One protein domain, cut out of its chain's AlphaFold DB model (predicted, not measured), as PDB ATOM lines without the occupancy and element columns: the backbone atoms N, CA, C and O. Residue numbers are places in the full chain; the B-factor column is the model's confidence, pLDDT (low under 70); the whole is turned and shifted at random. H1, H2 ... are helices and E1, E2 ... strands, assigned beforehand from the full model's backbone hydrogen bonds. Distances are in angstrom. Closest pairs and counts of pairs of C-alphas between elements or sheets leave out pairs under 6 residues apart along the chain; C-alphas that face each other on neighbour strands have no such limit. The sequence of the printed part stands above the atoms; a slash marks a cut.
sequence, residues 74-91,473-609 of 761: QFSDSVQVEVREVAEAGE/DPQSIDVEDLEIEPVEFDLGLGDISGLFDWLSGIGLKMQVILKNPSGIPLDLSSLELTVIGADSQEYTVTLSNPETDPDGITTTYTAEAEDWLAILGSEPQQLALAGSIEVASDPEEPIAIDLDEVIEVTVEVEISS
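Overview. This is residues 74 to 91 and 473 to 609 of the 761 residues of an uncharacterized protein of Firmicutes bacterium (UniProt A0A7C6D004). One antiparallel sheet of eight strands is curled like part of a barrel, with H1 at one end and H3, then H2 beyond it, at the other. The long link of residues 479 to 496 runs from E2 to H2, and its residues 484 to 489 pass along the open side between E1 and E7; E8 lies at the H1 end, outside the sheet. The printed part has 155 residues, with elements in the order E1 H1 E2 H2 E3 E4 E5 E6 H3 E7 E8 E9, and is mostly strand. The sheet's order is E1 E9 E3 E6 E5 E4 E7 E2. It is compact, with a radius of gyration of the C-alphas of 16.8 A, yet elongated, spanning 56 by 30 by 23 A.

Along the chain. E1, residues 74 to 82, begins at C-alpha 74 (139.595, 104.485, 141.534) and is 26.6 A long. H1 is residues 83 to 89. After the cut come E2, residues 475 to 478, and H2, residues 497 to 500. E3, residues 507 to 515, is 25.6 A long; E4, residues 527 to 533, and E6, residues 554 to 560, are 19.3 A each. Between these two, E5, residues 538 to 548, is 29.2 A long and bends by 57 degrees at residue 545. H3 is residues 564 to 569. E7, residues 572 to 583, is 29.8 A long and bends by 53 degrees at residue 579. E8 is residues 591 to 594. E9, residues 598 to 608, is 31.6 A long and ends at C-alpha 608 (133.678, 98.317, 143.384).

Arrangement. The sheet is strongly twisted, with edge strands E1 and E2. N 79 and O 601 of E1 and E9 are 2.9 A apart, within hydrogen-bond range, as are N 511 and O 604 of E3 and E9 at 2.8 A. E4, E5 and E6 form a meander, each strand the antiparallel neighbour of the one before; with E3, the antiparallel neighbour of E6, they make a Greek key. E4 and E5 are a hairpin, with N 531 and O 539 2.8 A apart. Staggered pairing joins E7 to E4 over residues 572 to 579 and to E2 over 580 to 583. H1 is on the sheet, at the sheet's level, with a height of 0.6 A; its closest C-alphas to E9 are those of Val 83 and Val 598, 5.7 A. H3 is on the sheet too, and only just touches H2, with 3 pairs of C-alphas within 8 A, the closest being Ser 497 and Gly 569 at 5.5 A. In H1 and H3 every O i to N i+4 pair is within hydrogen-bond range; H2 is too short for one.

Size, cuts and confidence. The two farthest C-alphas, of Gly 498 and Glu 588, are 56.7 A apart. Residues 92 to 472 are not printed; C-alphas 91 and 473 are 10.7 A apart across this cut. The links E2 to H2 and E3 to E4 are long. Mean pLDDT of the printed part is 79.0, and it is under 70 at residues 74 to 75, 488 to 508, 569 and 605 to 609.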
ATOM      1  N   GLN A  74     139.568 103.206 140.837       62.06
ATOM      2  CA  GLN A  74     139.595 104.485 141.534       62.06
ATOM      3  C   GLN A  74     140.022 105.576 140.566       62.06
ATOM      4  O   GLN A  74     141.050 105.453 139.902       62.06
ATOM      5  N   PHE A  75     139.229 106.637 140.520       64.56
ATOM      6  CA  PHE A  75     139.532 107.855 139.788       64.56
ATOM      7  C   PHE A  75     139.560 108.999 140.785       64.56
ATOM      8  O   PHE A  75     138.693 109.091 141.653       64.56
ATOM      9  N   SER A  76     140.576 109.838 140.679       71.12
ATOM     10  CA  SER A  76     140.717 111.024 141.505       71.12
ATOM     11  C   SER A  76     141.257 112.130 140.623       71.12
ATOM     12  O   SER A  76     142.254 111.924 139.929       71.12
ATOM     13  N   ASP A  77     140.573 113.264 140.635       74.81
ATOM     14  CA  ASP A  77     141.055 114.490 140.017       74.81
ATOM     15  C   ASP A  77     140.730 115.681 140.920       74.81
ATOM     16  O   ASP A  77     139.823 115.612 141.755       74.81
ATOM     17  N   SER A  78     141.499 116.755 140.786       78.31
ATOM     18  CA  SER A  78     141.465 117.903 141.689       78.31
ATOM     19  C   SER A  78     141.462 119.216 140.924       78.31
ATOM     20  O   SER A  78     142.314 119.435 140.062       78.31
ATOM     21  N   VAL A  79     140.573 120.121 141.320       81.06
ATOM     22  CA  VAL A  79     140.566 121.520 140.887       81.06
ATOM     23  C   VAL A  79     141.097 122.389 142.008       81.06
ATOM     24  O   VAL A  79     140.812 122.156 143.183       81.06
ATOM     25  N   GLN A  80     141.872 123.394 141.632       85.25
ATOM     26  CA  GLN A  80     142.378 124.412 142.533       85.25
ATOM     27  C   GLN A  80     141.708 125.738 142.200       85.25
ATOM     28  O   GLN A  80     141.681 126.123 141.034       85.25
ATOM     29  N   VAL A  81     141.174 126.401 143.220       85.81
ATOM     30  CA  VAL A  81     140.566 127.729 143.129       85.81
ATOM     31  C   VAL A  81     141.353 128.660 144.043       85.81
ATOM     32  O   VAL A  81     141.631 128.317 145.199       85.81
ATOM     33  N   GLU A  82     141.751 129.815 143.519       89.81
ATOM     34  CA  GLU A  82     142.468 130.812 144.309       89.81
ATOM     35  C   GLU A  82     141.516 131.437 145.335       89.81
ATOM     36  O   GLU A  82     140.369 131.765 145.031       89.81
ATOM     37  N   VAL A  83     141.977 131.626 146.574       91.19
ATOM     38  CA  VAL A  83     141.131 132.209 147.631       91.19
ATOM     39  C   VAL A  83     140.718 133.636 147.277       91.19
ATOM     40  O   VAL A  83     139.594 134.037 147.571       91.19
ATOM     41  N   ARG A  84     141.599 134.382 146.598       89.62
ATOM     42  CA  ARG A  84     141.325 135.739 146.102       89.62
ATOM     43  C   ARG A  84     140.113 135.779 145.177       89.62
ATOM     44  O   ARG A  84     139.273 136.651 145.338       89.62
ATOM     45  N   GLU A  85     139.993 134.805 144.282       88.56
ATOM     46  CA  GLU A  85     138.874 134.696 143.345       88.56
ATOM     47  C   GLU A  85     137.547 134.459 144.081       88.56
ATOM     48  O   GLU A  85     136.548 135.116 143.803       88.56
ATOM     49  N   VAL A  86     137.554 133.585 145.096       89.44
ATOM     50  CA  VAL A  86     136.375 133.338 145.945       89.44
ATOM     51  C   VAL A  86     136.006 134.581 146.760       89.44
ATOM     52  O   VAL A  86     134.827 134.905 146.892       89.44
ATOM     53  N   ALA A  87     137.002 135.280 147.308       89.62
ATOM     54  CA  ALA A  87     136.783 136.501 148.072       89.62
ATOM     55  C   ALA A  87     136.245 137.648 147.202       89.62
ATOM     56  O   ALA A  87     135.371 138.380 147.658       89.62
ATOM     57  N   GLU A  88     136.725 137.780 145.962       88.56
ATOM     58  CA  GLU A  88     136.262 138.778 144.994       88.56
ATOM     59  C   GLU A  88     134.839 138.474 144.510       88.56
ATOM     60  O   GLU A  88     133.976 139.345 144.584       88.56
ATOM     61  N   ALA A  89     134.558 137.233 144.096       88.19
ATOM     62  CA  ALA A  89     133.232 136.826 143.623       88.19
ATOM     63  C   ALA A  89     132.149 136.953 144.708       88.19
ATOM     64  O   ALA A  89     130.997 137.263 144.408       88.19
ATOM     65  N   GLY A  90     132.515 136.726 145.973       87.12
ATOM     66  CA  GLY A  90     131.618 136.903 147.115       87.12
ATOM     67  C   GLY A  90     131.593 138.313 147.705       87.12
ATOM     68  O   GLY A  90     130.933 138.497 148.724       87.12
ATOM     69  N   GLU A  91     132.341 139.275 147.144       89.06
ATOM     70  CA  GLU A  91     132.541 140.614 147.726       89.06
ATOM     71  C   GLU A  91     132.871 140.544 149.240       89.06
ATOM     72  O   GLU A  91     132.384 141.328 150.051       89.06
ATOM     73  N   ASP A 473     128.893 138.225 156.665       88.31
ATOM     74  CA  ASP A 473     127.498 137.806 156.678       88.31
ATOM     75  C   ASP A 473     127.298 136.520 155.853       88.31
ATOM     76  O   ASP A 473     127.917 136.361 154.796       88.31
ATOM     77  N   PRO A 474     126.407 135.606 156.283       90.69
ATOM     78  CA  PRO A 474     126.078 134.422 155.502       90.69
ATOM     79  C   PRO A 474     125.544 134.792 154.119       90.69
ATOM     80  O   PRO A 474     124.563 135.534 154.001       90.69
ATOM     81  N   GLN A 475     126.142 134.222 153.079       92.12
ATOM     82  CA  GLN A 475     125.783 134.507 151.692       92.12
ATOM     83  C   GLN A 475     126.070 133.325 150.765       92.12
ATOM     84  O   GLN A 475     126.682 132.341 151.172       92.12
ATOM     85  N   SER A 476     125.602 133.422 149.524       91.69
ATOM     86  CA  SER A 476     125.730 132.382 148.502       91.69
ATOM     87  C   SER A 476     126.485 132.964 147.313       91.69
ATOM     88  O   SER A 476     126.113 134.035 146.835       91.69
ATOM     89  N   ILE A 477     127.538 132.281 146.874       90.06
ATOM     90  CA  ILE A 477     128.370 132.654 145.727       90.06
ATOM     91  C   ILE A 477     127.961 131.761 144.559       90.06
ATOM     92  O   ILE A 477     128.040 130.533 144.664       90.06
ATOM     93  N   ASP A 478     127.506 132.356 143.460       88.69
ATOM     94  CA  ASP A 478     127.161 131.602 142.258       88.69
ATOM     95  C   ASP A 478     128.442 131.069 141.602       88.69
ATOM     96  O   ASP A 478     129.413 131.789 141.389       88.69
ATOM     97  N   VAL A 479     128.452 129.781 141.254       84.75
ATOM     98  CA  VAL A 479     129.635 129.140 140.649       84.75
ATOM     99  C   VAL A 479     129.968 129.735 139.278       84.75
ATOM    100  O   VAL A 479     131.118 129.690 138.862       84.75
ATOM    101  N   GLU A 480     128.980 130.303 138.577       83.75
ATOM    102  CA  GLU A 480     129.192 130.988 137.292       83.75
ATOM    103  C   GLU A 480     130.055 132.254 137.418       83.75
ATOM    104  O   GLU A 480     130.637 132.676 136.417       83.75
ATOM    105  N   ASP A 481     130.139 132.843 138.616       84.19
ATOM    106  CA  ASP A 481     130.991 134.001 138.901       84.19
ATOM    107  C   ASP A 481     132.442 133.588 139.215       84.19
ATOM    108  O   ASP A 481     133.324 134.442 139.274       84.19
ATOM    109  N   LEU A 482     132.700 132.283 139.366       81.94
ATOM    110  CA  LEU A 482     134.035 131.706 139.497       81.94
ATOM    111  C   LEU A 482     134.515 131.225 138.114       81.94
ATOM    112  O   LEU A 482     133.804 130.523 137.390       81.94
ATOM    113  N   GLU A 483     135.747 131.552 137.735       75.62
ATOM    114  CA  GLU A 483     136.422 131.127 136.504       75.62
ATOM    115  C   GLU A 483     136.904 129.660 136.582       75.62
ATOM    116  O   GLU A 483     138.030 129.319 136.211       75.62
ATOM    117  N   ILE A 484     136.034 128.747 137.031       74.75
ATOM    118  CA  ILE A 484     136.371 127.330 137.189       74.75
ATOM    119  C   ILE A 484     136.207 126.585 135.861       74.75
ATOM    120  O   ILE A 484     135.106 126.442 135.321       74.75
ATOM    121  N   GLU A 485     137.308 126.039 135.345       72.88
ATOM    122  CA  GLU A 485     137.265 125.164 134.174       72.88
ATOM    123  C   GLU A 485     136.623 123.801 134.517       72.88
ATOM    124  O   GLU A 485     136.884 123.240 135.586       72.88
ATOM    125  N   PRO A 486     135.803 123.222 133.615       72.25
ATOM    126  CA  PRO A 486     135.295 121.866 133.787       72.25
ATOM    127  C   PRO A 486     136.437 120.855 133.904       72.25
ATOM    128  O   PRO A 486     137.405 120.903 133.144       72.25
ATOM    129  N   VAL A 487     136.288 119.889 134.807       72.62
ATOM    130  CA  VAL A 487     137.253 118.798 134.971       72.62
ATOM    131  C   VAL A 487     137.057 117.807 133.841       72.62
ATOM    132  O   VAL A 487     135.976 117.234 133.706       72.62
ATOM    133  N   GLU A 488     138.076 117.590 133.017       69.62
ATOM    134  CA  GLU A 488     138.028 116.547 131.997       69.62
ATOM    135  C   GLU A 488     138.394 115.199 132.618       69.62
ATOM    136  O   GLU A 488     139.507 114.988 133.090       69.62
ATOM    137  N   PHE A 489     137.459 114.257 132.576       62.53
ATOM    138  CA  PHE A 489     137.752 112.879 132.913       62.53
ATOM    139  C   PHE A 489     138.450 112.212 131.728       62.53
ATOM    140  O   PHE A 489     137.851 112.049 130.665       62.53
ATOM    141  N   ASP A 490     139.671 111.708 131.918       55.31
ATOM    142  CA  ASP A 490     140.289 110.767 130.967       55.31
ATOM    143  C   ASP A 490     139.745 109.341 131.186       55.31
ATOM    144  O   ASP A 490     140.469 108.359 131.357       55.31
ATOM    145  N   LEU A 491     138.417 109.229 131.248       56.25
ATOM    146  CA  LEU A 491     137.702 107.967 131.357       56.25
ATOM    147  C   LEU A 491     137.444 107.432 129.952       56.25
ATOM    148  O   LEU A 491     136.334 107.473 129.425       56.25
ATOM    149  N   GLY A 492     138.495 106.895 129.338       50.50
ATOM    150  CA  GLY A 492     138.440 106.214 128.046       50.50
ATOM    151  C   GLY A 492     137.727 104.858 128.084       50.50
ATOM    152  O   GLY A 492     138.159 103.942 127.392       50.50
ATOM    153  N   LEU A 493     136.657 104.698 128.871       50.94
ATOM    154  CA  LEU A 493     135.996 103.414 129.141       50.94
ATOM    155  C   LEU A 493     135.715 102.585 127.870       50.94
ATOM    156  O   LEU A 493     135.687 101.359 127.938       50.94
ATOM    157  N   GLY A 494     135.609 103.219 126.697       49.34
ATOM    158  CA  GLY A 494     135.426 102.545 125.418       49.34
ATOM    159  C   GLY A 494     134.043 101.912 125.349       49.34
ATOM    160  O   GLY A 494     133.204 102.145 126.213       49.34
ATOM    161  N   ASP A 495     133.806 101.052 124.356       48.06
ATOM    162  CA  ASP A 495     132.520 100.359 124.175       48.06
ATOM    163  C   ASP A 495     132.316  99.234 125.227       48.06
ATOM    164  O   ASP A 495     131.937  98.108 124.909       48.06
ATOM    165  N   ILE A 496     132.623  99.509 126.502       46.16
ATOM    166  CA  ILE A 496     132.284  98.672 127.661       46.16
ATOM    167  C   ILE A 496     130.849  98.922 128.133       46.16
ATOM    168  O   ILE A 496     130.415  98.311 129.106       46.16
ATOM    169  N   SER A 497     130.088  99.777 127.442       45.66
ATOM    170  CA  SER A 497     128.636  99.913 127.611       45.66
ATOM    171  C   SER A 497     127.949  98.531 127.611       45.66
ATOM    172  O   SER A 497     127.174  98.214 128.513       45.66
ATOM    173  N   GLY A 498     128.371  97.633 126.711       46.81
ATOM    174  CA  GLY A 498     127.914  96.238 126.665       46.81
ATOM    175  C   GLY A 498     128.353  95.371 127.855       46.81
ATOM    176  O   GLY A 498     127.755  94.329 128.119       46.81
ATOM    177  N   LEU A 499     129.378  95.790 128.604       47.03
ATOM    178  CA  LEU A 499     129.815  95.177 129.863       47.03
ATOM    179  C   LEU A 499     128.876  95.566 131.020       47.03
ATOM    180  O   LEU A 499     128.730  94.797 131.967       47.03
ATOM    181  N   PHE A 500     128.191  96.709 130.917       49.47
ATOM    182  CA  PHE A 500     127.203  97.180 131.889       49.47
ATOM    183  C   PHE A 500     125.768  96.714 131.590       49.47
ATOM    184  O   PHE A 500     124.977  96.595 132.524       49.47
ATOM    185  N   ASP A 501     125.446  96.348 130.344       47.25
ATOM    186  CA  ASP A 501     124.106  95.879 129.938       47.25
ATOM    187  C   ASP A 501     123.597  94.643 130.717       47.25
ATOM    188  O   ASP A 501     122.388  94.464 130.888       47.25
ATOM    189  N   TRP A 502     124.497  93.784 131.211       44.03
ATOM    190  CA  TRP A 502     124.163  92.563 131.969       44.03
ATOM    191  C   TRP A 502     124.382  92.683 133.488       44.03
ATOM    192  O   TRP A 502     124.144  91.718 134.223       44.03
ATOM    193  N   LEU A 503     124.825  93.848 133.970       49.19
ATOM    194  CA  LEU A 503     125.119  94.116 135.377       49.19
ATOM    195  C   LEU A 503     123.958  94.879 136.024       49.19
ATOM    196  O   LEU A 503     123.782  96.066 135.780       49.19
ATOM    197  N   SER A 504     123.183  94.236 136.907       46.22
ATOM    198  CA  SER A 504     122.055  94.904 137.590       46.22
ATOM    199  C   SER A 504     122.424  95.569 138.927       46.22
ATOM    200  O   SER A 504     121.560  95.920 139.727       46.22
ATOM    201  N   GLY A 505     123.716  95.789 139.184       51.59
ATOM    202  CA  GLY A 505     124.178  96.518 140.363       51.59
ATOM    203  C   GLY A 505     125.695  96.658 140.405       51.59
ATOM    204  O   GLY A 505     126.403  95.653 140.413       51.59
ATOM    205  N   ILE A 506     126.166  97.904 140.441       55.34
ATOM    206  CA  ILE A 506     127.563  98.288 140.667       55.34
ATOM    207  C   ILE A 506     127.614  99.016 142.008       55.34
ATOM    208  O   ILE A 506     126.791  99.894 142.270       55.34
ATOM    209  N   GLY A 507     128.564  98.653 142.870       57.69
ATOM    210  CA  GLY A 507     128.834  99.423 144.077       57.69
ATOM    211  C   GLY A 507     129.653 100.652 143.710       57.69
ATOM    212  O   GLY A 507     130.875 100.553 143.671       57.69
ATOM    213  N   LEU A 508     128.996 101.776 143.421       64.00
ATOM    214  CA  LEU A 508     129.661 103.054 143.170       64.00
ATOM    215  C   LEU A 508     129.618 103.918 144.428       64.00
ATOM    216  O   LEU A 508     128.567 104.098 145.045       64.00
ATOM    217  N   LYS A 509     130.779 104.453 144.794       70.62
ATOM    218  CA  LYS A 509     130.936 105.459 145.834       70.62
ATOM    219  C   LYS A 509     131.664 106.650 145.222       70.62
ATOM    220  O   LYS A 509     132.829 106.533 144.869       70.62
ATOM    221  N   MET A 510     130.979 107.783 145.104       76.81
ATOM    222  CA  MET A 510     131.595 109.051 144.719       76.81
ATOM    223  C   MET A 510     131.641 109.963 145.946       76.81
ATOM    224  O   MET A 510     130.668 110.059 146.701       76.81
ATOM    225  N   GLN A 511     132.788 110.590 146.166       84.50
ATOM    226  CA  GLN A 511     133.020 111.554 147.230       84.50
ATOM    227  C   GLN A 511     133.620 112.824 146.639       84.50
ATOM    228  O   GLN A 511     134.403 112.769 145.696       84.50
ATOM    229  N   VAL A 512     133.260 113.960 147.221       84.44
ATOM    230  CA  VAL A 512     133.918 115.238 146.948       84.44
ATOM    231  C   VAL A 512     134.616 115.667 148.218       84.44
ATOM    232  O   VAL A 512     133.999 115.730 149.277       84.44
ATOM    233  N   ILE A 513     135.907 115.926 148.129       87.81
ATOM    234  CA  ILE A 513     136.744 116.335 149.243       87.81
ATOM    235  C   ILE A 513     137.110 117.795 149.009       87.81
ATOM    236  O   ILE A 513     137.855 118.114 148.086       87.81
ATOM    237  N   LEU A 514     136.581 118.674 149.851       89.12
ATOM    238  CA  LEU A 514     136.993 120.065 149.931       89.12
ATOM    239  C   LEU A 514     138.141 120.167 150.927       89.12
ATOM    240  O   LEU A 514     137.965 119.853 152.103       89.12
ATOM    241  N   LYS A 515     139.292 120.645 150.477       92.12
ATOM    242  CA  LYS A 515     140.412 121.023 151.328       92.12
ATOM    243  C   LYS A 515     140.561 122.538 151.278       92.12
ATOM    244  O   LYS A 515     140.964 123.105 150.266       92.12
ATOM    245  N   ASN A 516     140.216 123.173 152.386       92.00
ATOM    246  CA  ASN A 516     140.087 124.611 152.513       92.00
ATOM    247  C   ASN A 516     140.956 125.132 153.673       92.00
ATOM    248  O   ASN A 516     140.493 125.211 154.812       92.00
ATOM    249  N   PRO A 517     142.233 125.452 153.408       90.75
ATOM    250  CA  PRO A 517     143.122 126.043 154.404       90.75
ATOM    251  C   PRO A 517     142.916 127.556 154.590       90.75
ATOM    252  O   PRO A 517     143.532 128.122 155.488       90.75
ATOM    253  N   SER A 518     142.059 128.204 153.790       90.81
ATOM    254  CA  SER A 518     141.948 129.669 153.740       90.81
ATOM    255  C   SER A 518     141.264 130.292 154.950       90.81
ATOM    256  O   SER A 518     141.433 131.477 155.191       90.81
ATOM    257  N   GLY A 519     140.467 129.514 155.689       88.75
ATOM    258  CA  GLY A 519     139.652 129.997 156.803       88.75
ATOM    259  C   GLY A 519     138.246 130.469 156.416       88.75
ATOM    260  O   GLY A 519     137.400 130.589 157.302       88.75
ATOM    261  N   ILE A 520     137.938 130.655 155.124       90.88
ATOM    262  CA  ILE A 520     136.575 130.992 154.677       90.88
ATOM    263  C   ILE A 520     135.642 129.802 154.974       90.88
ATOM    264  O   ILE A 520     135.921 128.698 154.508       90.88
ATOM    265  N   PRO A 521     134.527 129.961 155.711       89.81
ATOM    266  CA  PRO A 521     133.643 128.849 156.060       89.81
ATOM    267  C   PRO A 521     132.742 128.459 154.877       89.81
ATOM    268  O   PRO A 521     131.578 128.843 154.812       89.81
ATOM    269  N   LEU A 522     133.290 127.698 153.932       90.12
ATOM    270  CA  LEU A 522     132.577 127.241 152.737       90.12
ATOM    271  C   LEU A 522     131.763 125.967 153.003       90.12
ATOM    272  O   LEU A 522     132.279 124.997 153.563       90.12
ATOM    273  N   ASP A 523     130.521 125.942 152.523       88.88
ATOM    274  CA  ASP A 523     129.670 124.758 152.446       88.88
ATOM    275  C   ASP A 523     129.234 124.484 150.996       88.88
ATOM    276  O   ASP A 523     128.501 125.253 150.374       88.88
ATOM    277  N   LEU A 524     129.667 123.337 150.467       88.81
ATOM    278  CA  LEU A 524     129.339 122.866 149.120       88.81
ATOM    279  C   LEU A 524     128.016 122.086 149.047       88.81
ATOM    280  O   LEU A 524     127.713 121.500 148.013       88.81
ATOM    281  N   SER A 525     127.213 122.021 150.113       87.12
ATOM    282  CA  SER A 525     125.955 121.251 150.105       87.12
ATOM    283  C   SER A 525     124.930 121.745 149.067       87.12
ATOM    284  O   SER A 525     124.082 120.965 148.635       87.12
ATOM    285  N   SER A 526     125.001 123.021 148.668       87.12
ATOM    286  CA  SER A 526     124.178 123.617 147.599       87.12
ATOM    287  C   SER A 526     124.767 123.437 146.192       87.12
ATOM    288  O   SER A 526     124.109 123.780 145.209       87.12
ATOM    289  N   LEU A 527     125.982 122.891 146.085       87.50
ATOM    290  CA  LEU A 527     126.676 122.689 144.819       87.50
ATOM    291  C   LEU A 527     126.035 121.542 144.031       87.50
ATOM    292  O   LEU A 527     125.792 120.449 144.557       87.50
ATOM    293  N   GLU A 528     125.819 121.772 142.740       85.81
ATOM    294  CA  GLU A 528     125.364 120.763 141.793       85.81
ATOM    295  C   GLU A 528     126.521 120.388 140.866       85.81
ATOM    296  O   GLU A 528     127.102 121.221 140.177       85.81
ATOM    297  N   LEU A 529     126.857 119.104 140.824       84.44
ATOM    298  CA  LEU A 529     127.832 118.585 139.881       84.44
ATOM    299  C   LEU A 529     127.109 118.104 138.627       84.44
ATOM    300  O   LEU A 529     126.213 117.263 138.706       84.44
ATOM    301  N   THR A 530     127.516 118.594 137.462       85.69
ATOM    302  CA  THR A 530     126.978 118.152 136.174       85.69
ATOM    303  C   THR A 530     127.992 117.268 135.466       85.69
ATOM    304  O   THR A 530     129.027 117.731 134.993       85.69
ATOM    305  N   VAL A 531     127.684 115.976 135.378       81.62
ATOM    306  CA  VAL A 531     128.473 115.005 134.620       81.62
ATOM    307  C   VAL A 531     128.001 115.010 133.170       81.62
ATOM    308  O   VAL A 531     126.819 114.784 132.908       81.62
ATOM    309  N   ILE A 532     128.919 115.236 132.234       84.00
ATOM    310  CA  ILE A 532     128.651 115.265 130.793       84.00
ATOM    311  C   ILE A 532     129.214 113.989 130.161       84.00
ATOM    312  O   ILE A 532     130.427 113.765 130.165       84.00
ATOM    313  N   GLY A 533     128.329 113.154 129.616       79.44
ATOM    314  CA  GLY A 533     128.684 111.931 128.895       79.44
ATOM    315  C   GLY A 533     129.204 112.182 127.476       79.44
ATOM    316  O   GLY A 533     129.008 113.252 126.893       79.44
ATOM    317  N   ALA A 534     129.820 111.168 126.866       77.69
ATOM    318  CA  ALA A 534     130.287 111.194 125.475       77.69
ATOM    319  C   ALA A 534     129.147 111.425 124.465       77.69
ATOM    320  O   ALA A 534     129.357 111.956 123.369       77.69
ATOM    321  N   ASP A 535     127.917 111.068 124.832       76.81
ATOM    322  CA  ASP A 535     126.703 111.324 124.058       76.81
ATOM    323  C   ASP A 535     126.116 112.735 124.265       76.81
ATOM    324  O   ASP A 535     125.071 113.063 123.692       76.81
ATOM    325  N   SER A 536     126.812 113.581 125.034       80.69
ATOM    326  CA  SER A 536     126.386 114.918 125.461       80.69
ATOM    327  C   SER A 536     125.126 114.926 126.335       80.69
ATOM    328  O   SER A 536     124.455 115.957 126.414       80.69
ATOM    329  N   GLN A 537     124.761 113.801 126.959       83.12
ATOM    330  CA  GLN A 537     123.768 113.809 128.028       83.12
ATOM    331  C   GLN A 537     124.392 114.343 129.315       83.12
ATOM    332  O   GLN A 537     125.538 114.046 129.647       83.12
ATOM    333  N   GLU A 538     123.605 115.140 130.027       87.06
ATOM    334  CA  GLU A 538     123.978 115.758 131.291       87.06
ATOM    335  C   GLU A 538     123.256 115.042 132.429       87.06
ATOM    336  O   GLU A 538     122.047 114.795 132.361       87.06
ATOM    337  N   TYR A 539     124.001 114.736 133.484       84.44
ATOM    338  CA  TYR A 539     123.484 114.118 134.691       84.44
ATOM    339  C   TYR A 539     123.874 114.948 135.904       84.44
ATOM    340  O   TYR A 539     125.047 115.254 136.105       84.44
ATOM    341  N   THR A 540     122.886 115.277 136.728       86.25
ATOM    342  CA  THR A 540     123.099 116.039 137.956       86.25
ATOM    343  C   THR A 540     123.408 115.103 139.116       86.25
ATOM    344  O   THR A 540     122.708 114.113 139.345       86.25
ATOM    345  N   VAL A 541     124.441 115.453 139.866       85.69
ATOM    346  CA  VAL A 541     124.869 114.798 141.094       85.69
ATOM    347  C   VAL A 541     124.869 115.850 142.201       85.69
ATOM    348  O   VAL A 541     125.462 116.915 142.059       85.69
ATOM    349  N   THR A 542     124.181 115.561 143.299       87.50
ATOM    350  CA  THR A 542     124.054 116.471 144.447       87.50
ATOM    351  C   THR A 542     124.958 116.033 145.588       87.50
ATOM    352  O   THR A 542     125.187 114.834 145.762       87.50
ATOM    353  N   LEU A 543     125.425 116.977 146.402       88.50
ATOM    354  CA  LEU A 543     126.284 116.692 147.549       88.50
ATOM    355  C   LEU A 543     125.480 116.608 148.852       88.50
ATOM    356  O   LEU A 543     124.570 117.393 149.102       88.50
ATOM    357  N   SER A 544     125.804 115.629 149.697       86.06
ATOM    358  CA  SER A 544     125.139 115.407 150.982       86.06
ATOM    359  C   SER A 544     126.122 114.939 152.062       86.06
ATOM    360  O   SER A 544     127.266 114.575 151.784       86.06
ATOM    361  N   ASN A 545     125.652 114.917 153.316       83.88
ATOM    362  CA  ASN A 545     126.371 114.393 154.484       83.88
ATOM    363  C   ASN A 545     127.809 114.938 154.634       83.88
ATOM    364  O   ASN A 545     128.749 114.141 154.609       83.88
ATOM    365  N   PRO A 546     127.990 116.262 154.801       89.62
ATOM    366  CA  PRO A 546     129.309 116.835 155.037       89.62
ATOM    367  C   PRO A 546     129.920 116.286 156.330       89.62
ATOM    368  O   PRO A 546     129.327 116.372 157.411       89.62
ATOM    369  N   GLU A 547     131.121 115.730 156.219       89.06
ATOM    370  CA  GLU A 547     131.948 115.297 157.341       89.06
ATOM    371  C   GLU A 547     133.249 116.101 157.346       89.06
ATOM    372  O   GLU A 547     134.157 115.844 156.556       89.06
ATOM    373  N   THR A 548     133.328 117.084 158.242       87.56
ATOM    374  CA  THR A 548     134.527 117.904 158.444       87.56
ATOM    375  C   THR A 548     135.486 117.223 159.415       87.56
ATOM    376  O   THR A 548     135.081 116.662 160.443       87.56
ATOM    377  N   ASP A 549     136.773 117.256 159.087       87.94
ATOM    378  CA  ASP A 549     137.835 116.756 159.944       87.94
ATOM    379  C   ASP A 549     137.981 117.595 161.237       87.94
ATOM    380  O   ASP A 549     137.441 118.695 161.359       87.94
ATOM    381  N   PRO A 550     138.674 117.083 162.273       83.44
ATOM    382  CA  PRO A 550     138.830 117.805 163.537       83.44
ATOM    383  C   PRO A 550     139.609 119.120 163.436       83.44
ATOM    384  O   PRO A 550     139.507 119.935 164.352       83.44
ATOM    385  N   ASP A 551     140.412 119.274 162.382       80.44
ATOM    386  CA  ASP A 551     141.250 120.448 162.148       80.44
ATOM    387  C   ASP A 551     140.493 121.530 161.349       80.44
ATOM    388  O   ASP A 551     140.970 122.658 161.264       80.44
ATOM    389  N   GLY A 552     139.297 121.218 160.828       80.06
ATOM    390  CA  GLY A 552     138.410 122.142 160.117       80.06
ATOM    391  C   GLY A 552     138.791 122.397 158.658       80.06
ATOM    392  O   GLY A 552     138.124 123.183 157.996       80.06
ATOM    393  N   ILE A 553     139.848 121.753 158.157       87.56
ATOM    394  CA  ILE A 553     140.450 122.040 156.847       87.56
ATOM    395  C   ILE A 553     139.829 121.163 155.764       87.56
ATOM    396  O   ILE A 553     139.634 121.612 154.638       87.56
ATOM    397  N   THR A 554     139.533 119.902 156.083       90.62
ATOM    398  CA  THR A 554     139.036 118.940 155.096       90.62
ATOM    399  C   THR A 554     137.581 118.608 155.374       90.62
ATOM    400  O   THR A 554     137.266 118.071 156.435       90.62
ATOM    401  N   THR A 555     136.701 118.840 154.404       90.94
ATOM    402  CA  THR A 555     135.303 118.398 154.453       90.94
ATOM    403  C   THR A 555     135.040 117.398 153.341       90.94
ATOM    404  O   THR A 555     135.271 117.674 152.167       90.94
ATOM    405  N   THR A 556     134.556 116.215 153.711       90.38
ATOM    406  CA  THR A 556     134.163 115.176 152.754       90.38
ATOM    407  C   THR A 556     132.654 115.182 152.575       90.38
ATOM    408  O   THR A 556     131.908 115.028 153.538       90.38
ATOM    409  N   TYR A 557     132.214 115.304 151.332       90.06
ATOM    410  CA  TYR A 557     130.827 115.212 150.906       90.06
ATOM    411  C   TYR A 557     130.584 113.868 150.222       90.06
ATOM    412  O   TYR A 557     131.431 113.351 149.488       90.06
ATOM    413  N   THR A 558     129.408 113.291 150.449       86.12
ATOM    414  CA  THR A 558     128.934 112.124 149.704       86.12
ATOM    415  C   THR A 558     128.138 112.603 148.500       86.12
ATOM    416  O   THR A 558     127.187 113.362 148.653       86.12
ATOM    417  N   ALA A 559     128.515 112.154 147.307       85.00
ATOM    418  CA  ALA A 559     127.763 112.445 146.098       85.00
ATOM    419  C   ALA A 559     126.574 111.478 145.957       85.00
ATOM    420  O   ALA A 559     126.716 110.261 146.103       85.00
ATOM    421  N   GLU A 560     125.400 112.019 145.645       82.38
ATOM    422  CA  GLU A 560     124.162 111.278 145.416       82.38
ATOM    423  C   GLU A 560     123.626 111.564 144.006       82.38
ATOM    424  O   GLU A 560     123.546 112.714 143.580       82.38
ATOM    425  N   ALA A 561     123.237 110.507 143.288       81.12
ATOM    426  CA  ALA A 561     122.660 110.586 141.949       81.12
ATOM    427  C   ALA A 561     121.428 109.678 141.840       81.12
ATOM    428  O   ALA A 561     121.354 108.643 142.508       81.12
ATOM    429  N   GLU A 562     120.475 110.037 140.974       76.38
ATOM    430  CA  GLU A 562     119.273 109.219 140.749       76.38
ATOM    431  C   GLU A 562     119.590 107.878 140.066       76.38
ATOM    432  O   GLU A 562     118.965 106.866 140.391       76.38
ATOM    433  N   ASP A 563     120.554 107.859 139.137       76.25
ATOM    434  CA  ASP A 563     120.925 106.667 138.367       76.25
ATOM    435  C   ASP A 563     122.423 106.650 138.012       76.25
ATOM    436  O   ASP A 563     122.853 107.104 136.951       76.25
ATOM    437  N   TRP A 564     123.233 106.090 138.913       74.62
ATOM    438  CA  TRP A 564     124.673 105.915 138.703       74.62
ATOM    439  C   TRP A 564     125.022 105.049 137.485       74.62
ATOM    440  O   TRP A 564     126.082 105.240 136.893       74.62
ATOM    441  N   LEU A 565     124.153 104.109 137.097       70.19
ATOM    442  CA  LEU A 565     124.406 103.238 135.947       70.19
ATOM    443  C   LEU A 565     124.250 104.006 134.637       70.19
ATOM    444  O   LEU A 565     125.064 103.828 133.735       70.19
ATOM    445  N   ALA A 566     123.252 104.887 134.549       73.94
ATOM    446  CA  ALA A 566     123.092 105.768 133.397       73.94
ATOM    447  C   ALA A 566     124.290 106.719 133.239       73.94
ATOM    448  O   ALA A 566     124.789 106.881 132.128       73.94
ATOM    449  N   ILE A 567     124.797 107.273 134.348       75.50
ATOM    450  CA  ILE A 567     125.980 108.147 134.347       75.50
ATOM    451  C   ILE A 567     127.203 107.402 133.809       75.50
ATOM    452  O   ILE A 567     127.835 107.868 132.865       75.50
ATOM    453  N   LEU A 568     127.519 106.224 134.355       72.25
ATOM    454  CA  LEU A 568     128.655 105.422 133.887       72.25
ATOM    455  C   LEU A 568     128.486 104.956 132.434       72.25
ATOM    456  O   LEU A 568     129.439 104.995 131.660       72.25
ATOM    457  N   GLY A 569     127.275 104.535 132.062       67.88
ATOM    458  CA  GLY A 569     126.948 104.085 130.710       67.88
ATOM    459  C   GLY A 569     127.007 105.192 129.656       67.88
ATOM    460  O   GLY A 569     127.132 104.884 128.475       67.88
ATOM    461  N   SER A 570     126.953 106.463 130.067       72.81
ATOM    462  CA  SER A 570     127.137 107.614 129.177       72.81
ATOM    463  C   SER A 570     128.598 107.884 128.799       72.81
ATOM    464  O   SER A 570     128.845 108.769 127.985       72.81
ATOM    465  N   GLU A 571     129.553 107.131 129.364       71.69
ATOM    466  CA  GLU A 571     130.998 107.376 129.253       71.69
ATOM    467  C   GLU A 571     131.348 108.806 129.711       71.69
ATOM    468  O   GLU A 571     131.592 109.676 128.870       71.69
ATOM    469  N   PRO A 572     131.339 109.088 131.029       71.62
ATOM    470  CA  PRO A 572     131.511 110.445 131.547       71.62
ATOM    471  C   PRO A 572     132.839 111.048 131.076       71.62
ATOM    472  O   PRO A 572     133.900 110.495 131.348       71.62
ATOM    473  N   GLN A 573     132.770 112.169 130.356       74.31
ATOM    474  CA  GLN A 573     133.927 112.860 129.770       74.31
ATOM    475  C   GLN A 573     134.315 114.109 130.556       74.31
ATOM    476  O   GLN A 573     135.484 114.471 130.592       74.31
ATOM    477  N   GLN A 574     133.342 114.808 131.143       78.12
ATOM    478  CA  GLN A 574     133.589 116.064 131.850       78.12
ATOM    479  C   GLN A 574     132.721 116.180 133.104       78.12
ATOM    480  O   GLN A 574     131.594 115.678 133.139       78.12
ATOM    481  N   LEU A 575     133.239 116.876 134.111       78.81
ATOM    482  CA  LEU A 575     132.513 117.358 135.277       78.81
ATOM    483  C   LEU A 575     132.486 118.882 135.242       78.81
ATOM    484  O   LEU A 575     133.520 119.529 135.384       78.81
ATOM    485  N   ALA A 576     131.305 119.456 135.083       81.00
ATOM    486  CA  ALA A 576     131.096 120.879 135.280       81.00
ATOM    487  C   ALA A 576     130.527 121.125 136.680       81.00
ATOM    488  O   ALA A 576     129.696 120.354 137.168       81.00
ATOM    489  N   LEU A 577     130.972 122.204 137.319       81.19
ATOM    490  CA  LEU A 577     130.389 122.694 138.562       81.19
ATOM    491  C   LEU A 577     129.243 123.657 138.226       81.19
ATOM    492  O   LEU A 577     129.349 124.447 137.291       81.19
ATOM    493  N   ALA A 578     128.145 123.569 138.967       81.50
ATOM    494  CA  ALA A 578     126.978 124.431 138.831       81.50
ATOM    495  C   ALA A 578     126.331 124.681 140.203       81.50
ATOM    496  O   ALA A 578     126.687 124.061 141.206       81.50
ATOM    497  N   GLY A 579     125.350 125.581 140.242       85.00
ATOM    498  CA  GLY A 579     124.682 125.977 141.480       85.00
ATOM    499  C   GLY A 579     125.482 127.038 142.227       85.00
ATOM    500  O   GLY A 579     126.055 127.931 141.602       85.00
ATOM    501  N   SER A 580     125.505 126.939 143.553       87.94
ATOM    502  CA  SER A 580     126.140 127.935 144.412       87.94
ATOM    503  C   SER A 580     126.924 127.306 145.560       87.94
ATOM    504  O   SER A 580     126.676 126.170 145.979       87.94
ATOM    505  N   ILE A 581     127.892 128.065 146.063       88.88
ATOM    506  CA  ILE A 581     128.682 127.752 147.249       88.88
ATOM    507  C   ILE A 581     128.189 128.651 148.379       88.88
ATOM    508  O   ILE A 581     128.141 129.869 148.232       88.88
ATOM    509  N   GLU A 582     127.826 128.065 149.516       90.50
ATOM    510  CA  GLU A 582     127.376 128.845 150.669       90.50
ATOM    511  C   GLU A 582     128.570 129.242 151.540       90.50
ATOM    512  O   GLU A 582     129.421 128.415 151.869       90.50
ATOM    513  N   VAL A 583     128.602 130.496 151.974       90.88
ATOM    514  CA  VAL A 583     129.480 130.981 153.038       90.88
ATOM    515  C   VAL A 583     128.689 130.912 154.342       90.88
ATOM    516  O   VAL A 583     127.794 131.717 154.596       90.88
ATOM    517  N   ALA A 584     128.977 129.903 155.161       81.38
ATOM    518  CA  ALA A 584     128.228 129.560 156.368       81.38
ATOM    519  C   ALA A 584     128.865 130.155 157.639       81.38
ATOM    520  O   ALA A 584     129.137 129.439 158.607       81.38
ATOM    521  N   SER A 585     129.130 131.461 157.630       80.25
ATOM    522  CA  SER A 585     129.711 132.201 158.757       80.25
ATOM    523  C   SER A 585     128.694 132.503 159.870       80.25
ATOM    524  O   SER A 585     127.483 132.520 159.652       80.25
ATOM    525  N   ASP A 586     129.176 132.745 161.091       84.56
ATOM    526  CA  ASP A 586     128.412 133.466 162.118       84.56
ATOM    527  C   ASP A 586     128.791 134.952 161.994       84.56
ATOM    528  O   ASP A 586     129.978 135.261 162.112       84.56
ATOM    529  N   PRO A 587     127.843 135.874 161.746       82.62
ATOM    530  CA  PRO A 587     128.159 137.283 161.500       82.62
ATOM    531  C   PRO A 587     128.803 137.993 162.702       82.62
ATOM    532  O   PRO A 587     129.349 139.081 162.550       82.62
ATOM    533  N   GLU A 588     128.749 137.407 163.906       85.44
ATOM    534  CA  GLU A 588     129.420 137.946 165.098       85.44
ATOM    535  C   GLU A 588     130.807 137.319 165.354       85.44
ATOM    536  O   GLU A 588     131.506 137.741 166.281       85.44
ATOM    537  N   GLU A 589     131.214 136.302 164.587       89.56
ATOM    538  CA  GLU A 589     132.482 135.597 164.787       89.56
ATOM    539  C   GLU A 589     133.559 136.097 163.807       89.56
ATOM    540  O   GLU A 589     133.365 136.037 162.595       89.56
ATOM    541  N   PRO A 590     134.715 136.575 164.306       91.25
ATOM    542  CA  PRO A 590     135.803 137.025 163.451       91.25
ATOM    543  C   PRO A 590     136.447 135.853 162.712       91.25
ATOM    544  O   PRO A 590     136.862 134.869 163.329       91.25
ATOM    545  N   ILE A 591     136.588 135.994 161.398       92.25
ATOM    546  CA  ILE A 591     137.183 134.991 160.515       92.25
ATOM    547  C   ILE A 591     138.518 135.524 160.011       92.25
ATOM    548  O   ILE A 591     138.571 136.604 159.431       92.25
ATOM    549  N   ALA A 592     139.586 134.757 160.228       92.69
ATOM    550  CA  ALA A 592     140.889 135.022 159.631       92.69
ATOM    551  C   ALA A 592     140.969 134.327 158.267       92.69
ATOM    552  O   ALA A 592     140.788 133.111 158.192       92.69
ATOM    553  N   ILE A 593     141.235 135.106 157.222       93.25
ATOM    554  CA  ILE A 593     141.372 134.674 155.837       93.25
ATOM    555  C   ILE A 593     142.825 134.838 155.403       93.25
ATOM    556  O   ILE A 593     143.385 135.930 155.514       93.25
ATOM    557  N   ASP A 594     143.402 133.760 154.876       91.44
ATOM    558  CA  ASP A 594     144.689 133.758 154.176       91.44
ATOM    559  C   ASP A 594     144.439 133.701 152.661       91.44
ATOM    560  O   ASP A 594     143.891 132.720 152.149       91.44
ATOM    561  N   LEU A 595     144.791 134.780 151.957       90.75
ATOM    562  CA  LEU A 595     144.536 134.955 150.523       90.75
ATOM    563  C   LEU A 595     145.639 134.369 149.636       90.75
ATOM    564  O   LEU A 595     145.458 134.313 148.419       90.75
ATOM    565  N   ASP A 596     146.763 133.942 150.215       89.44
ATOM    566  CA  ASP A 596     147.860 133.296 149.485       89.44
ATOM    567  C   ASP A 596     147.692 131.770 149.404       89.44
ATOM    568  O   ASP A 596     148.411 131.083 148.667       89.44
ATOM    569  N   GLU A 597     146.740 131.230 150.161       91.06
ATOM    570  CA  GLU A 597     146.354 129.829 150.121       91.06
ATOM    571  C   GLU A 597     145.491 129.492 148.891       91.06
ATOM    572  O   GLU A 597     144.975 130.350 148.172       91.06
ATOM    573  N   VAL A 598     145.329 128.193 148.639       90.62
ATOM    574  CA  VAL A 598     144.528 127.666 147.527       90.62
ATOM    575  C   VAL A 598     143.512 126.673 148.068       90.62
ATOM    576  O   VAL A 598     143.850 125.785 148.857       90.62
ATOM    577  N   ILE A 599     142.266 126.801 147.619       89.81
ATOM    578  CA  ILE A 599     141.204 125.847 147.927       89.81
ATOM    579  C   ILE A 599     141.275 124.717 146.905       89.81
ATOM    580  O   ILE A 599     141.247 124.945 145.698       89.81
ATOM    581  N   GLU A 600     141.371 123.484 147.386       88.88
ATOM    582  CA  GLU A 600     141.476 122.293 146.547       88.88
ATOM    583  C   GLU A 600     140.187 121.475 146.664       88.88
ATOM    584  O   GLU A 600     139.825 121.008 147.745       88.88
ATOM    585  N   VAL A 601     139.488 121.290 145.545       84.75
ATOM    586  CA  VAL A 601     138.292 120.448 145.444       84.75
ATOM    587  C   VAL A 601     138.672 119.181 144.693       84.75
ATOM    588  O   VAL A 601     138.931 119.211 143.494       84.75
ATOM    589  N   THR A 602     138.724 118.059 145.403       83.38
ATOM    590  CA  THR A 602     139.054 116.745 144.838       83.38
ATOM    591  C   THR A 602     137.795 115.914 144.669       83.38
ATOM    592  O   THR A 602     137.006 115.775 145.600       83.38
ATOM    593  N   VAL A 603     137.614 115.313 143.499       77.56
ATOM    594  CA  VAL A 603     136.525 114.373 143.232       77.56
ATOM    595  C   VAL A 603     137.109 112.972 143.196       77.56
ATOM    596  O   VAL A 603     137.923 112.658 142.334       77.56
ATOM    597  N   GLU A 604     136.693 112.127 144.136       77.12
ATOM    598  CA  GLU A 604     137.100 110.726 144.215       77.12
ATOM    599  C   GLU A 604     135.936 109.813 143.832       77.12
ATOM    600  O   GLU A 604     134.861 109.840 144.437       77.12
ATOM    601  N   VAL A 605     136.154 108.958 142.838       69.12
ATOM    602  CA  VAL A 605     135.192 107.952 142.389       69.12
ATOM    603  C   VAL A 605     135.788 106.575 142.616       69.12
ATOM    604  O   VAL A 605     136.767 106.199 141.979       69.12
ATOM    605  N   GLU A 606     135.164 105.796 143.493       68.19
ATOM    606  CA  GLU A 606     135.472 104.387 143.703       68.19
ATOM    607  C   GLU A 606     134.351 103.521 143.123       68.19
ATOM    608  O   GLU A 606     133.188 103.586 143.538       68.19
ATOM    609  N   ILE A 607     134.709 102.668 142.169       61.72
ATOM    610  CA  ILE A 607     133.817 101.687 141.562       61.72
ATOM    611  C   ILE A 607     134.257 100.305 142.034       61.72
ATOM    612  O   ILE A 607     135.334  99.834 141.678       61.72
ATOM    613  N   SER A 608     133.413  99.643 142.823       58.19
ATOM    614  CA  SER A 608     133.678  98.317 143.384       58.19
ATOM    615  C   SER A 608     132.794  97.239 142.753       58.19
ATOM    616  O   SER A 608     131.569  97.369 142.619       58.19
ATOM    617  N   SER A 609     133.416  96.122 142.377       50.94
ATOM    618  CA  SER A 609     132.753  95.013 141.698       50.94
ATOM    619  C   SER A 609     132.037  94.054 142.664       50.94
ATOM    620  O   SER A 609     132.502  92.943 142.941       50.94
TER     621      SER A 609